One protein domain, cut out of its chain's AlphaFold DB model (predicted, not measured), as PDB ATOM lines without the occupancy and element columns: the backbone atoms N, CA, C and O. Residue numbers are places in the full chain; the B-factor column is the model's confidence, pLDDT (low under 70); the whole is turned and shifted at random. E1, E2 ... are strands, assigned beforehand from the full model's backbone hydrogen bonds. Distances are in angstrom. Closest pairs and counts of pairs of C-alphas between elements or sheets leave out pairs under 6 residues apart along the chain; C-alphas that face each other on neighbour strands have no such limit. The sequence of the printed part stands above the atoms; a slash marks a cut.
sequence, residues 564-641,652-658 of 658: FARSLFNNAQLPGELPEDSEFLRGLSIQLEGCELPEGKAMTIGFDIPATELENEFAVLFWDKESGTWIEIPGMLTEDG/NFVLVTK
ATOM      1  N   PHE A 564     124.271 158.918  94.847       55.94
ATOM      2  CA  PHE A 564     124.822 158.916  93.499       55.94
ATOM      3  C   PHE A 564     125.567 160.233  93.287       55.94
ATOM      4  O   PHE A 564     124.958 161.304  93.263       55.94
ATOM      5  N   ALA A 565     126.886 160.154  93.136       53.78
ATOM      6  CA  ALA A 565     127.741 161.305  92.896       53.78
ATOM      7  C   ALA A 565     128.330 161.243  91.482       53.78
ATOM      8  O   ALA A 565     128.917 160.239  91.072       53.78
ATOM      9  N   ARG A 566     128.225 162.355  90.748       64.94
ATOM     10  CA  ARG A 566     128.964 162.571  89.500       64.94
ATOM     11  C   ARG A 566     129.720 163.889  89.541       64.94
ATOM     12  O   ARG A 566     129.187 164.894  90.001       64.94
ATOM     13  N   SER A 567     130.936 163.908  89.007       62.78
ATOM     14  CA  SER A 567     131.684 165.152  88.794       62.78
ATOM     15  C   SER A 567     132.374 165.146  87.436       62.78
ATOM     16  O   SER A 567     132.934 164.138  87.013       62.78
ATOM     17  N   LEU A 568     132.327 166.277  86.730       67.56
ATOM     18  CA  LEU A 568     133.195 166.499  85.577       67.56
ATOM     19  C   LEU A 568     134.526 167.058  86.080       67.56
ATOM     20  O   LEU A 568     134.544 167.966  86.911       67.56
ATOM     21  N   PHE A 569     135.632 166.531  85.565       66.38
ATOM     22  CA  PHE A 569     136.979 166.958  85.934       66.38
ATOM     23  C   PHE A 569     137.837 167.260  84.700       66.38
ATOM     24  O   PHE A 569     137.522 166.857  83.577       66.38
ATOM     25  N   ASN A 570     138.909 168.028  84.903       76.19
ATOM     26  CA  ASN A 570     139.831 168.470  83.855       76.19
ATOM     27  C   ASN A 570     141.213 167.789  83.960       76.19
ATOM     28  O   ASN A 570     141.498 167.072  84.918       76.19
ATOM     29  N   ASN A 571     142.091 168.044  82.986       82.31
ATOM     30  CA  ASN A 571     143.408 167.404  82.868       82.31
ATOM     31  C   ASN A 571     144.339 167.600  84.089       82.31
ATOM     32  O   ASN A 571     145.248 166.806  84.302       82.31
ATOM     33  N   ALA A 572     144.133 168.634  84.914       79.50
ATOM     34  CA  ALA A 572     144.906 168.848  86.144       79.50
ATOM     35  C   ALA A 572     144.418 167.999  87.339       79.50
ATOM     36  O   ALA A 572     145.021 168.047  88.408       79.50
ATOM     37  N   GLN A 573     143.328 167.244  87.169       83.06
ATOM     38  CA  GLN A 573     142.687 166.410  88.193       83.06
ATOM     39  C   GLN A 573     142.800 164.904  87.879       83.06
ATOM     40  O   GLN A 573     142.131 164.092  88.517       83.06
ATOM     41  N   LEU A 574     143.616 164.517  86.890       87.88
ATOM     42  CA  LEU A 574     143.830 163.112  86.541       87.88
ATOM     43  C   LEU A 574     144.450 162.329  87.718       87.88
ATOM     44  O   LEU A 574     145.440 162.791  88.288       87.88
ATOM     45  N   PRO A 575     143.957 161.116  88.041       85.69
ATOM     46  CA  PRO A 575     144.583 160.243  89.039       85.69
ATOM     47  C   PRO A 575     145.943 159.658  88.604       85.69
ATOM     48  O   PRO A 575     146.696 159.184  89.454       85.69
ATOM     49  N   GLY A 576     146.282 159.712  87.311       90.12
ATOM     50  CA  GLY A 576     147.577 159.301  86.763       90.12
ATOM     51  C   GLY A 576     147.767 159.746  85.311       90.12
ATOM     52  O   GLY A 576     146.803 160.128  84.644       90.12
ATOM     53  N   GLU A 577     149.009 159.709  84.822       92.31
ATOM     54  CA  GLU A 577     149.372 160.117  83.453       92.31
ATOM     55  C   GLU A 577     148.647 159.267  82.392       92.31
ATOM     56  O   GLU A 577     148.492 158.056  82.557       92.31
ATOM     57  N   LEU A 578     148.190 159.905  81.307       92.38
ATOM     58  CA  LEU A 578     147.569 159.229  80.160       92.38
ATOM     59  C   LEU A 578     148.619 158.468  79.321       92.38
ATOM     60  O   LEU A 578     149.810 158.774  79.415       92.38
ATOM     61  N   PRO A 579     148.203 157.506  78.472       91.56
ATOM     62  CA  PRO A 579     149.080 156.913  77.459       91.56
ATOM     63  C   PRO A 579     149.742 157.974  76.559       91.56
ATOM     64  O   PRO A 579     149.128 158.995  76.264       91.56
ATOM     65  N   GLU A 580     150.971 157.721  76.084       84.94
ATOM     66  CA  GLU A 580     151.734 158.688  75.261       84.94
ATOM     67  C   GLU A 580     151.000 159.095  73.964       84.94
ATOM     68  O   GLU A 580     151.140 160.230  73.511       84.94
ATOM     69  N   ASP A 581     150.186 158.190  73.410       85.94
ATOM     70  CA  ASP A 581     149.353 158.384  72.217       85.94
ATOM     71  C   ASP A 581     147.889 158.735  72.598       85.94
ATOM     72  O   ASP A 581     146.945 158.081  72.150       85.94
ATOM     73  N   SER A 582     147.660 159.683  73.520       90.44
ATOM     74  CA  SER A 582     146.302 160.092  73.938       90.44
ATOM     75  C   SER A 582     146.206 161.546  74.423       90.44
ATOM     76  O   SER A 582     146.844 161.927  75.405       90.44
ATOM     77  N   GLU A 583     145.353 162.356  73.785       90.38
ATOM     78  CA  GLU A 583     145.073 163.747  74.189       90.38
ATOM     79  C   GLU A 583     143.744 163.857  74.959       90.38
ATOM     80  O   GLU A 583     142.717 163.324  74.546       90.38
ATOM     81  N   PHE A 584     143.766 164.546  76.106       89.75
ATOM     82  CA  PHE A 584     142.616 164.691  77.003       89.75
ATOM     83  C   PHE A 584     141.525 165.604  76.428       89.75
ATOM     84  O   PHE A 584     141.769 166.791  76.204       89.75
ATOM     85  N   LEU A 585     140.286 165.103  76.340       84.81
ATOM     86  CA  LEU A 585     139.107 165.939  76.095       84.81
ATOM     87  C   LEU A 585     138.341 166.245  77.387       84.81
ATOM     88  O   LEU A 585     138.150 167.416  77.735       84.81
ATOM     89  N   ARG A 586     137.875 165.216  78.107       82.06
ATOM     90  CA  ARG A 586     137.062 165.366  79.329       82.06
ATOM     91  C   ARG A 586     137.259 164.221  80.308       82.06
ATOM     92  O   ARG A 586     137.512 163.098  79.897       82.06
ATOM     93  N   GLY A 587     137.063 164.518  81.590       81.62
ATOM     94  CA  GLY A 587     136.968 163.541  82.664       81.62
ATOM     95  C   GLY A 587     135.580 163.532  83.293       81.62
ATOM     96  O   GLY A 587     134.967 164.586  83.461       81.62
ATOM     97  N   LEU A 588     135.106 162.339  83.640       80.44
ATOM     98  CA  LEU A 588     133.831 162.066  84.290       80.44
ATOM     99  C   LEU A 588     134.078 161.090  85.443       80.44
ATOM    100  O   LEU A 588     134.518 159.965  85.228       80.44
ATOM    101  N   SER A 589     133.808 161.517  86.670       78.88
ATOM    102  CA  SER A 589     133.760 160.641  87.838       78.88
ATOM    103  C   SER A 589     132.317 160.209  88.076       78.88
ATOM    104  O   SER A 589     131.408 161.039  87.995       78.88
ATOM    105  N   ILE A 590     132.124 158.926  88.364       76.50
ATOM    106  CA  ILE A 590     130.844 158.289  88.685       76.50
ATOM    107  C   ILE A 590     131.060 157.491  89.972       76.50
ATOM    108  O   ILE A 590     131.991 156.689  90.033       76.50
ATOM    109  N   GLN A 591     130.213 157.677  90.980       71.06
ATOM    110  CA  GLN A 591     130.270 156.950  92.250       71.06
ATOM    111  C   GLN A 591     128.851 156.642  92.744       71.06
ATOM    112  O   GLN A 591     127.990 157.522  92.760       71.06
ATOM    113  N   LEU A 592     128.623 155.387  93.129       67.06
ATOM    114  CA  LEU A 592     127.457 154.952  93.898       67.06
ATOM    115  C   LEU A 592     127.898 154.739  95.349       67.06
ATOM    116  O   LEU A 592     129.030 154.320  95.598       67.06
ATOM    117  N   GLU A 593     127.014 155.037  96.293       54.25
ATOM    118  CA  GLU A 593     127.248 154.871  97.728       54.25
ATOM    119  C   GLU A 593     126.097 154.064  98.335       54.25
ATOM    120  O   GLU A 593     124.944 154.220  97.936       54.25
ATOM    121  N   GLY A 594     126.400 153.149  99.258       52.91
ATOM    122  CA  GLY A 594     125.434 152.195  99.832       52.91
ATOM    123  C   GLY A 594     125.019 151.038  98.902       52.91
ATOM    124  O   GLY A 594     124.790 149.931  99.386       52.91
ATOM    125  N   CYS A 595     125.009 151.251  97.583       62.03
ATOM    126  CA  CYS A 595     124.608 150.271  96.571       62.03
ATOM    127  C   CYS A 595     125.691 150.019  95.500       62.03
ATOM    128  O   CYS A 595     126.544 150.868  95.238       62.03
ATOM    129  N   GLU A 596     125.638 148.849  94.858       71.50
ATOM    130  CA  GLU A 596     126.538 148.429  93.772       71.50
ATOM    131  C   GLU A 596     125.742 148.136  92.486       71.50
ATOM    132  O   GLU A 596     124.529 147.915  92.524       71.50
ATOM    133  N   LEU A 597     126.418 148.101  91.331       72.00
ATOM    134  CA  LEU A 597     125.806 147.603  90.094       72.00
ATOM    135  C   LEU A 597     125.477 146.099  90.225       72.00
ATOM    136  O   LEU A 597     126.309 145.347  90.737       72.00
ATOM    137  N   PRO A 598     124.321 145.612  89.726       69.94
ATOM    138  CA  PRO A 598     123.972 144.196  89.834       69.94
ATOM    139  C   PRO A 598     124.979 143.279  89.121       69.94
ATOM    140  O   PRO A 598     125.418 143.576  88.006       69.94
ATOM    141  N   GLU A 599     125.304 142.135  89.732       75.44
ATOM    142  CA  GLU A 599     126.340 141.216  89.235       75.44
ATOM    143  C   GLU A 599     126.114 140.823  87.760       75.44
ATOM    144  O   GLU A 599     125.062 140.308  87.372       75.44
ATOM    145  N   GLY A 600     127.121 141.071  86.916       74.69
ATOM    146  CA  GLY A 600     127.067 140.768  85.482       74.69
ATOM    147  C   GLY A 600     126.266 141.762  84.629       74.69
ATOM    148  O   GLY A 600     126.069 141.504  83.438       74.69
ATOM    149  N   LYS A 601     125.817 142.888  85.194       77.88
ATOM    150  CA  LYS A 601     125.325 144.055  84.445       77.88
ATOM    151  C   LYS A 601     126.442 145.090  84.252       77.88
ATOM    152  O   LYS A 601     127.525 144.976  84.814       77.88
ATOM    153  N   ALA A 602     126.170 146.096  83.427       80.69
ATOM    154  CA  ALA A 602     127.057 147.221  83.165       80.69
ATOM    155  C   ALA A 602     126.233 148.504  83.020       80.69
ATOM    156  O   ALA A 602     125.096 148.439  82.550       80.69
ATOM    157  N   MET A 603     126.811 149.646  83.393       83.44
ATOM    158  CA  MET A 603     126.297 150.952  82.985       83.44
ATOM    159  C   MET A 603     126.766 151.263  81.556       83.44
ATOM    160  O   MET A 603     127.910 150.956  81.201       83.44
ATOM    161  N   THR A 604     125.922 151.905  80.753       80.50
ATOM    162  CA  THR A 604     126.325 152.486  79.464       80.50
ATOM    163  C   THR A 604     126.721 153.938  79.691       80.50
ATOM    164  O   THR A 604     125.923 154.693  80.233       80.50
ATOM    165  N   ILE A 605     127.907 154.359  79.257       81.94
ATOM    166  CA  ILE A 605     128.334 155.764  79.311       81.94
ATOM    167  C   ILE A 605     128.452 156.277  77.878       81.94
ATOM    168  O   ILE A 605     129.256 155.766  77.097       81.94
ATOM    169  N   GLY A 606     127.633 157.263  77.523       78.12
ATOM    170  CA  GLY A 606     127.663 157.938  76.230       78.12
ATOM    171  C   GLY A 606     128.407 159.266  76.302       78.12
ATOM    172  O   GLY A 606     128.169 160.066  77.206       78.12
ATOM    173  N   PHE A 607     129.265 159.526  75.320       79.88
ATOM    174  CA  PHE A 607     129.945 160.801  75.116       79.88
ATOM    175  C   PHE A 607     129.507 161.437  73.791       79.88
ATOM    176  O   PHE A 607     129.510 160.771  72.761       79.88
ATOM    177  N   ASP A 608     129.145 162.716  73.797       72.88
ATOM    178  CA  ASP A 608     128.827 163.479  72.585       72.88
ATOM    179  C   ASP A 608     130.113 163.844  71.839       72.88
ATOM    180  O   ASP A 608     130.977 164.533  72.390       72.88
ATOM    181  N   ILE A 609     130.214 163.446  70.568       78.06
ATOM    182  CA  ILE A 609     131.302 163.868  69.684       78.06
ATOM    183  C   ILE A 609     130.797 164.983  68.753       78.06
ATOM    184  O   ILE A 609     129.839 164.769  68.004       78.06
ATOM    185  N   PRO A 610     131.424 166.176  68.738       71.69
ATOM    186  CA  PRO A 610     131.045 167.243  67.818       71.69
ATOM    187  C   PRO A 610     131.105 166.786  66.359       71.69
ATOM    188  O   PRO A 610     132.074 166.166  65.929       71.69
ATOM    189  N   ALA A 611     130.121 167.183  65.546       74.06
ATOM    190  CA  ALA A 611     130.057 166.813  64.125       74.06
ATOM    191  C   ALA A 611     131.280 167.263  63.286       74.06
ATOM    192  O   ALA A 611     131.477 166.788  62.171       74.06
ATOM    193  N   THR A 612     132.095 168.181  63.813       74.31
ATOM    194  CA  THR A 612     133.376 168.636  63.246       74.31
ATOM    195  C   THR A 612     134.574 167.746  63.585       74.31
ATOM    196  O   THR A 612     135.638 167.944  63.011       74.31
ATOM    197  N   GLU A 613     134.422 166.806  64.518       74.00
ATOM    198  CA  GLU A 613     135.503 166.002  65.105       74.00
ATOM    199  C   GLU A 613     135.319 164.492  64.860       74.00
ATOM    200  O   GLU A 613     136.221 163.717  65.153       74.00
ATOM    201  N   LEU A 614     134.212 164.074  64.228       75.25
ATOM    202  CA  LEU A 614     133.899 162.679  63.856       75.25
ATOM    203  C   LEU A 614     134.920 162.009  62.900       75.25
ATOM    204  O   LEU A 614     134.781 160.825  62.603       75.25
ATOM    205  N   GLU A 615     135.913 162.746  62.387       77.81
ATOM    206  CA  GLU A 615     137.037 162.192  61.609       77.81
ATOM    207  C   GLU A 615     138.220 161.728  62.490       77.81
ATOM    208  O   GLU A 615     139.122 161.062  61.979       77.81
ATOM    209  N   ASN A 616     138.224 162.051  63.791       80.88
ATOM    210  CA  ASN A 616     139.256 161.638  64.751       80.88
ATOM    211  C   ASN A 616     138.993 160.220  65.300       80.88
ATOM    212  O   ASN A 616     137.854 159.748  65.321       80.88
ATOM    213  N   GLU A 617     140.035 159.551  65.804       86.12
ATOM    214  CA  GLU A 617     139.883 158.309  66.572       86.12
ATOM    215  C   GLU A 617     139.700 158.642  68.063       86.12
ATOM    216  O   GLU A 617     140.450 159.437  68.631       86.12
ATOM    217  N   PHE A 618     138.684 158.051  68.699       87.75
ATOM    218  CA  PHE A 618     138.322 158.300  70.099       87.75
ATOM    219  C   PHE A 618     138.416 157.025  70.930       87.75
ATOM    220  O   PHE A 618     138.103 155.931  70.451       87.75
ATOM    221  N   ALA A 619     138.768 157.190  72.202       90.38
ATOM    222  CA  ALA A 619     138.694 156.147  73.215       90.38
ATOM    223  C   ALA A 619     138.151 156.711  74.533       90.38
ATOM    224  O   ALA A 619     138.319 157.894  74.836       90.38
ATOM    225  N   VAL A 620     137.538 155.844  75.342       91.81
ATOM    226  CA  VAL A 620     137.250 156.132  76.752       91.81
ATOM    227  C   VAL A 620     138.128 155.232  77.608       91.81
ATOM    228  O   VAL A 620     138.169 154.018  77.398       91.81
ATOM    229  N   LEU A 621     138.833 155.822  78.569       93.75
ATOM    230  CA  LEU A 621     139.692 155.098  79.503       93.75
ATOM    231  C   LEU A 621     139.080 155.129  80.910       93.75
ATOM    232  O   LEU A 621     138.633 156.182  81.360       93.75
ATOM    233  N   PHE A 622     139.099 153.999  81.613       94.50
ATOM    234  CA  PHE A 622     138.749 153.870  83.031       94.50
ATOM    235  C   PHE A 622     140.011 153.832  83.893       94.50
ATOM    236  O   PHE A 622     140.999 153.202  83.515       94.50
ATOM    237  N   TRP A 623     139.985 154.477  85.056       95.19
ATOM    238  CA  TRP A 623     141.066 154.388  86.034       95.19
ATOM    239  C   TRP A 623     140.885 153.178  86.954       95.19
ATOM    240  O   TRP A 623     140.117 153.231  87.920       95.19
ATOM    241  N   ASP A 624     141.649 152.119  86.696       93.62
ATOM    242  CA  ASP A 624     141.749 150.983  87.605       93.62
ATOM    243  C   ASP A 624     142.593 151.366  88.834       93.62
ATOM    244  O   ASP A 624     143.797 151.634  88.751       93.62
ATOM    245  N   LYS A 625     141.932 151.373  89.996       87.00
ATOM    246  CA  LYS A 625     142.520 151.706  91.300       87.00
ATOM    247  C   LYS A 625     143.432 150.599  91.854       87.00
ATOM    248  O   LYS A 625     144.259 150.912  92.708       87.00
ATOM    249  N   GLU A 626     143.303 149.347  91.406       88.75
ATOM    250  CA  GLU A 626     144.138 148.226  91.861       88.75
ATOM    251  C   GLU A 626     145.479 148.163  91.122       88.75
ATOM    252  O   GLU A 626     146.524 148.029  91.764       88.75
ATOM    253  N   SER A 627     145.483 148.287  89.787       90.94
ATOM    254  CA  SER A 627     146.742 148.373  89.028       90.94
ATOM    255  C   SER A 627     147.374 149.767  89.051       90.94
ATOM    256  O   SER A 627     148.589 149.880  88.872       90.94
ATOM    257  N   GLY A 628     146.576 150.817  89.271       91.62
ATOM    258  CA  GLY A 628     147.009 152.207  89.140       91.62
ATOM    259  C   GLY A 628     147.278 152.598  87.685       91.62
ATOM    260  O   GLY A 628     148.273 153.270  87.409       91.62
ATOM    261  N   THR A 629     146.445 152.125  86.751       94.31
ATOM    262  CA  THR A 629     146.605 152.366  85.309       94.31
ATOM    263  C   THR A 629     145.282 152.674  84.607       94.31
ATOM    264  O   THR A 629     144.200 152.333  85.083       94.31
ATOM    265  N   TRP A 630     145.376 153.327  83.446       94.62
ATOM    266  CA  TRP A 630     144.240 153.552  82.557       94.62
ATOM    267  C   TRP A 630     143.962 152.311  81.701       94.62
ATOM    268  O   TRP A 630     144.815 151.887  80.920       94.62
ATOM    269  N   ILE A 631     142.753 151.764  81.812       94.69
ATOM    270  CA  ILE A 631     142.249 150.666  80.982       94.69
ATOM    271  C   ILE A 631     141.357 151.252  79.888       94.69
ATOM    272  O   ILE A 631     140.376 151.930  80.180       94.69
ATOM    273  N   GLU A 632     141.669 150.977  78.622       93.88
ATOM    274  CA  GLU A 632     140.801 151.344  77.500       93.88
ATOM    275  C   GLU A 632     139.540 150.470  77.474       93.88
ATOM    276  O   GLU A 632     139.624 149.240  77.412       93.88
ATOM    277  N   ILE A 633     138.369 151.109  77.497       92.56
ATOM    278  CA  ILE A 633     137.078 150.426  77.428       92.56
ATOM    279  C   ILE A 633     136.655 150.292  75.957       92.56
ATOM    280  O   ILE A 633     136.633 151.298  75.244       92.56
ATOM    281  N   PRO A 634     136.252 149.097  75.485       87.06
ATOM    282  CA  PRO A 634     135.688 148.936  74.148       87.06
ATOM    283  C   PRO A 634     134.426 149.787  73.957       87.06
ATOM    284  O   PRO A 634     133.408 149.561  74.616       87.06
ATOM    285  N   GLY A 635     134.495 150.747  73.034       85.31
ATOM    286  CA  GLY A 635     133.389 151.637  72.689       85.31
ATOM    287  C   GLY A 635     132.994 151.599  71.220       85.31
ATOM    288  O   GLY A 635     133.651 150.972  70.386       85.31
ATOM    289  N   MET A 636     131.895 152.279  70.905       85.56
ATOM    290  CA  MET A 636     131.410 152.462  69.539       85.56
ATOM    291  C   MET A 636     130.778 153.840  69.341       85.56
ATOM    292  O   MET A 636     130.001 154.305  70.174       85.56
ATOM    293  N   LEU A 637     131.081 154.461  68.201       81.69
ATOM    294  CA  LEU A 637     130.401 155.658  67.718       81.69
ATOM    295  C   LEU A 637     129.053 155.253  67.095       81.69
ATOM    296  O   LEU A 637     129.027 154.414  66.191       81.69
ATOM    297  N   THR A 638     127.944 155.806  67.587       76.38
ATOM    298  CA  THR A 638     126.598 155.576  67.040       76.38
ATOM    299  C   THR A 638     126.335 156.455  65.814       76.38
ATOM    300  O   THR A 638     127.052 157.427  65.562       76.38
ATOM    301  N   GLU A 639     125.286 156.143  65.044       71.38
ATOM    302  CA  GLU A 639     124.876 156.957  63.883       71.38
ATOM    303  C   GLU A 639     124.441 158.385  64.283       71.38
ATOM    304  O   GLU A 639     124.443 159.290  63.451       71.38
ATOM    305  N   ASP A 640     124.135 158.595  65.567       65.75
ATOM    306  CA  ASP A 640     123.725 159.866  66.177       65.75
ATOM    307  C   ASP A 640     124.916 160.763  66.577       65.75
ATOM    308  O   ASP A 640     124.715 161.910  66.970       65.75
ATOM    309  N   GLY A 641     126.153 160.252  66.491       71.44
ATOM    310  CA  GLY A 641     127.375 160.963  66.894       71.44
ATOM    311  C   GLY A 641     127.806 160.756  68.352       71.44
ATOM    312  O   GLY A 641     128.729 161.428  68.809       71.44
ATOM    313  N   ASN A 652     136.575 156.711  87.826       87.94
ATOM    314  CA  ASN A 652     136.989 157.821  86.972       87.94
ATOM    315  C   ASN A 652     137.137 157.351  85.525       87.94
ATOM    316  O   ASN A 652     137.895 156.425  85.245       87.94
ATOM    317  N   PHE A 653     136.461 158.046  84.620       90.81
ATOM    318  CA  PHE A 653     136.483 157.842  83.179       90.81
ATOM    319  C   PHE A 653     137.060 159.082  82.497       90.81
ATOM    320  O   PHE A 653     136.845 160.202  82.966       90.81
ATOM    321  N   VAL A 654     137.760 158.913  81.377       90.50
ATOM    322  CA  VAL A 654     138.206 160.025  80.524       90.50
ATOM    323  C   VAL A 654     137.937 159.734  79.056       90.50
ATOM    324  O   VAL A 654     138.213 158.635  78.587       90.50
ATOM    325  N   LEU A 655     137.431 160.731  78.331       89.62
ATOM    326  CA  LEU A 655     137.375 160.740  76.872       89.62
ATOM    327  C   LEU A 655     138.686 161.323  76.334       89.62
ATOM    328  O   LEU A 655     139.091 162.420  76.741       89.62
ATOM    329  N   VAL A 656     139.319 160.606  75.405       90.31
ATOM    330  CA  VAL A 656     140.565 161.008  74.740       90.31
ATOM    331  C   VAL A 656     140.469 160.855  73.220       90.31
ATOM    332  O   VAL A 656     139.718 160.013  72.722       90.31
ATOM    333  N   THR A 657     141.266 161.638  72.492       89.56
ATOM    334  CA  THR A 657     141.584 161.395  71.071       89.56
ATOM    335  C   THR A 657     142.919 160.673  70.915       89.56
ATOM    336  O   THR A 657     143.794 160.805  71.775       89.56
ATOM    337  N   LYS A 658     143.068 159.946  69.805       83.94
ATOM    338  CA  LYS A 658     144.257 159.186  69.384       83.94
ATOM    339  C   LYS A 658     144.771 159.651  68.014       83.94
ATOM    340  O   LYS A 658     143.934 160.120  67.210       83.94
TER     341      LYS A 658
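This is residues 564 to 641 and 652 to 658 of the 658 residues of an uncharacterized protein of Chloroflexi bacterium (UniProt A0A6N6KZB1). One strongly twisted sheet of five antiparallel strands, E1, E2, E7, E4 and E5, makes the body, and the strand E3 crosses over one face of it without a second sheet to belong to. E5 runs on into the short E6, which turns toward the side of E3, while the long link from E1 to E2 passes over the other face; residues 596 to 603, of which 603 belongs to E3, stick out. The printed part has 85 residues with seven named strands, in the order E1 to E7 along the chain, and no named helix; the class is all strand, with 44 residues in named strands. The whole is compact, with a radius of gyration of the C-alphas of 13.7 A and spans of 41 by 30 by 21 A.

The printed part begins with E1, residues 564 to 569, 16.4 A from first to last C-alpha, and C-alpha 564 is at (124.822, 158.916, 93.499). E2, residues 583 to 593, is the longest strand, with 11 residues over 30.8 A, and it ends with C-alpha 593 at (127.248, 154.871, 97.728). E3 is residues 603 to 608, 16.5 A long. E4 is residues 618 to 624, 19.3 A long, and E5 is residues 629 to 633, 12.5 A long. E6 has three residues, 635 to 637, over 7.1 A. After the cut comes E7, residues 652 to 657, 16.9 A long, with C-alpha 657 at (141.584, 161.395, 71.071).

The sheet runs E1, E2, E7, E4, E5, with E1 and E5 as edge strands. E1 and E2 form a hairpin, antiparallel at 163 degrees, with N 567 and O 589 at 3.1 A and N 589 and O 567 at 2.8 A, within hydrogen-bond range. E2 and E7 are antiparallel at 160 degrees, with N 588 and O 653 at 2.8 A and N 653 and O 588 at 2.8 A, within that range. E7 and E4 are antiparallel at 152 degrees, with N 621 and O 654 at 2.9 A, also within range. E4 and E5 form the other hairpin, antiparallel at 134 degrees, with N 622 and O 631 at 2.8 A, within hydrogen-bond range. From edge to edge the strands' lines turn by 104 degrees. E5 runs on into E6 across a break of one residue, at 48 degrees, and the two meet only through their link. E3 and E6 pair with no named strand. They are near each other, with 7 pairs of C-alphas within 10 A. The closest C-alphas of E3 and E7 are those of Phe 607 and Leu 655, 7.6 A apart. The closest C-alphas of E4 and E6 are those of Ala 619 and Gly 635, 7.0 A apart. E3 is apart from E1, E2, E4 and E5.

The two C-alphas farthest apart are those of Gly 594 and Glu 615, at 41.2 A. Residues 642 to 651 are cut out and not printed, and C-alphas 641 and 652 are 22.5 A apart across the cut. Of the links that are printed whole, E1 to E2 is long, with 13 residues, residues 570 to 582. E2 to E3 and E3 to E4 are short, and E4 to E5 and E5 to E6 are tight. The mean pLDDT of the printed part is 80.9; it is under 70 at residues 564 to 569, 592 to 595, 598 and 640. Residue 658 is the chain's last residue.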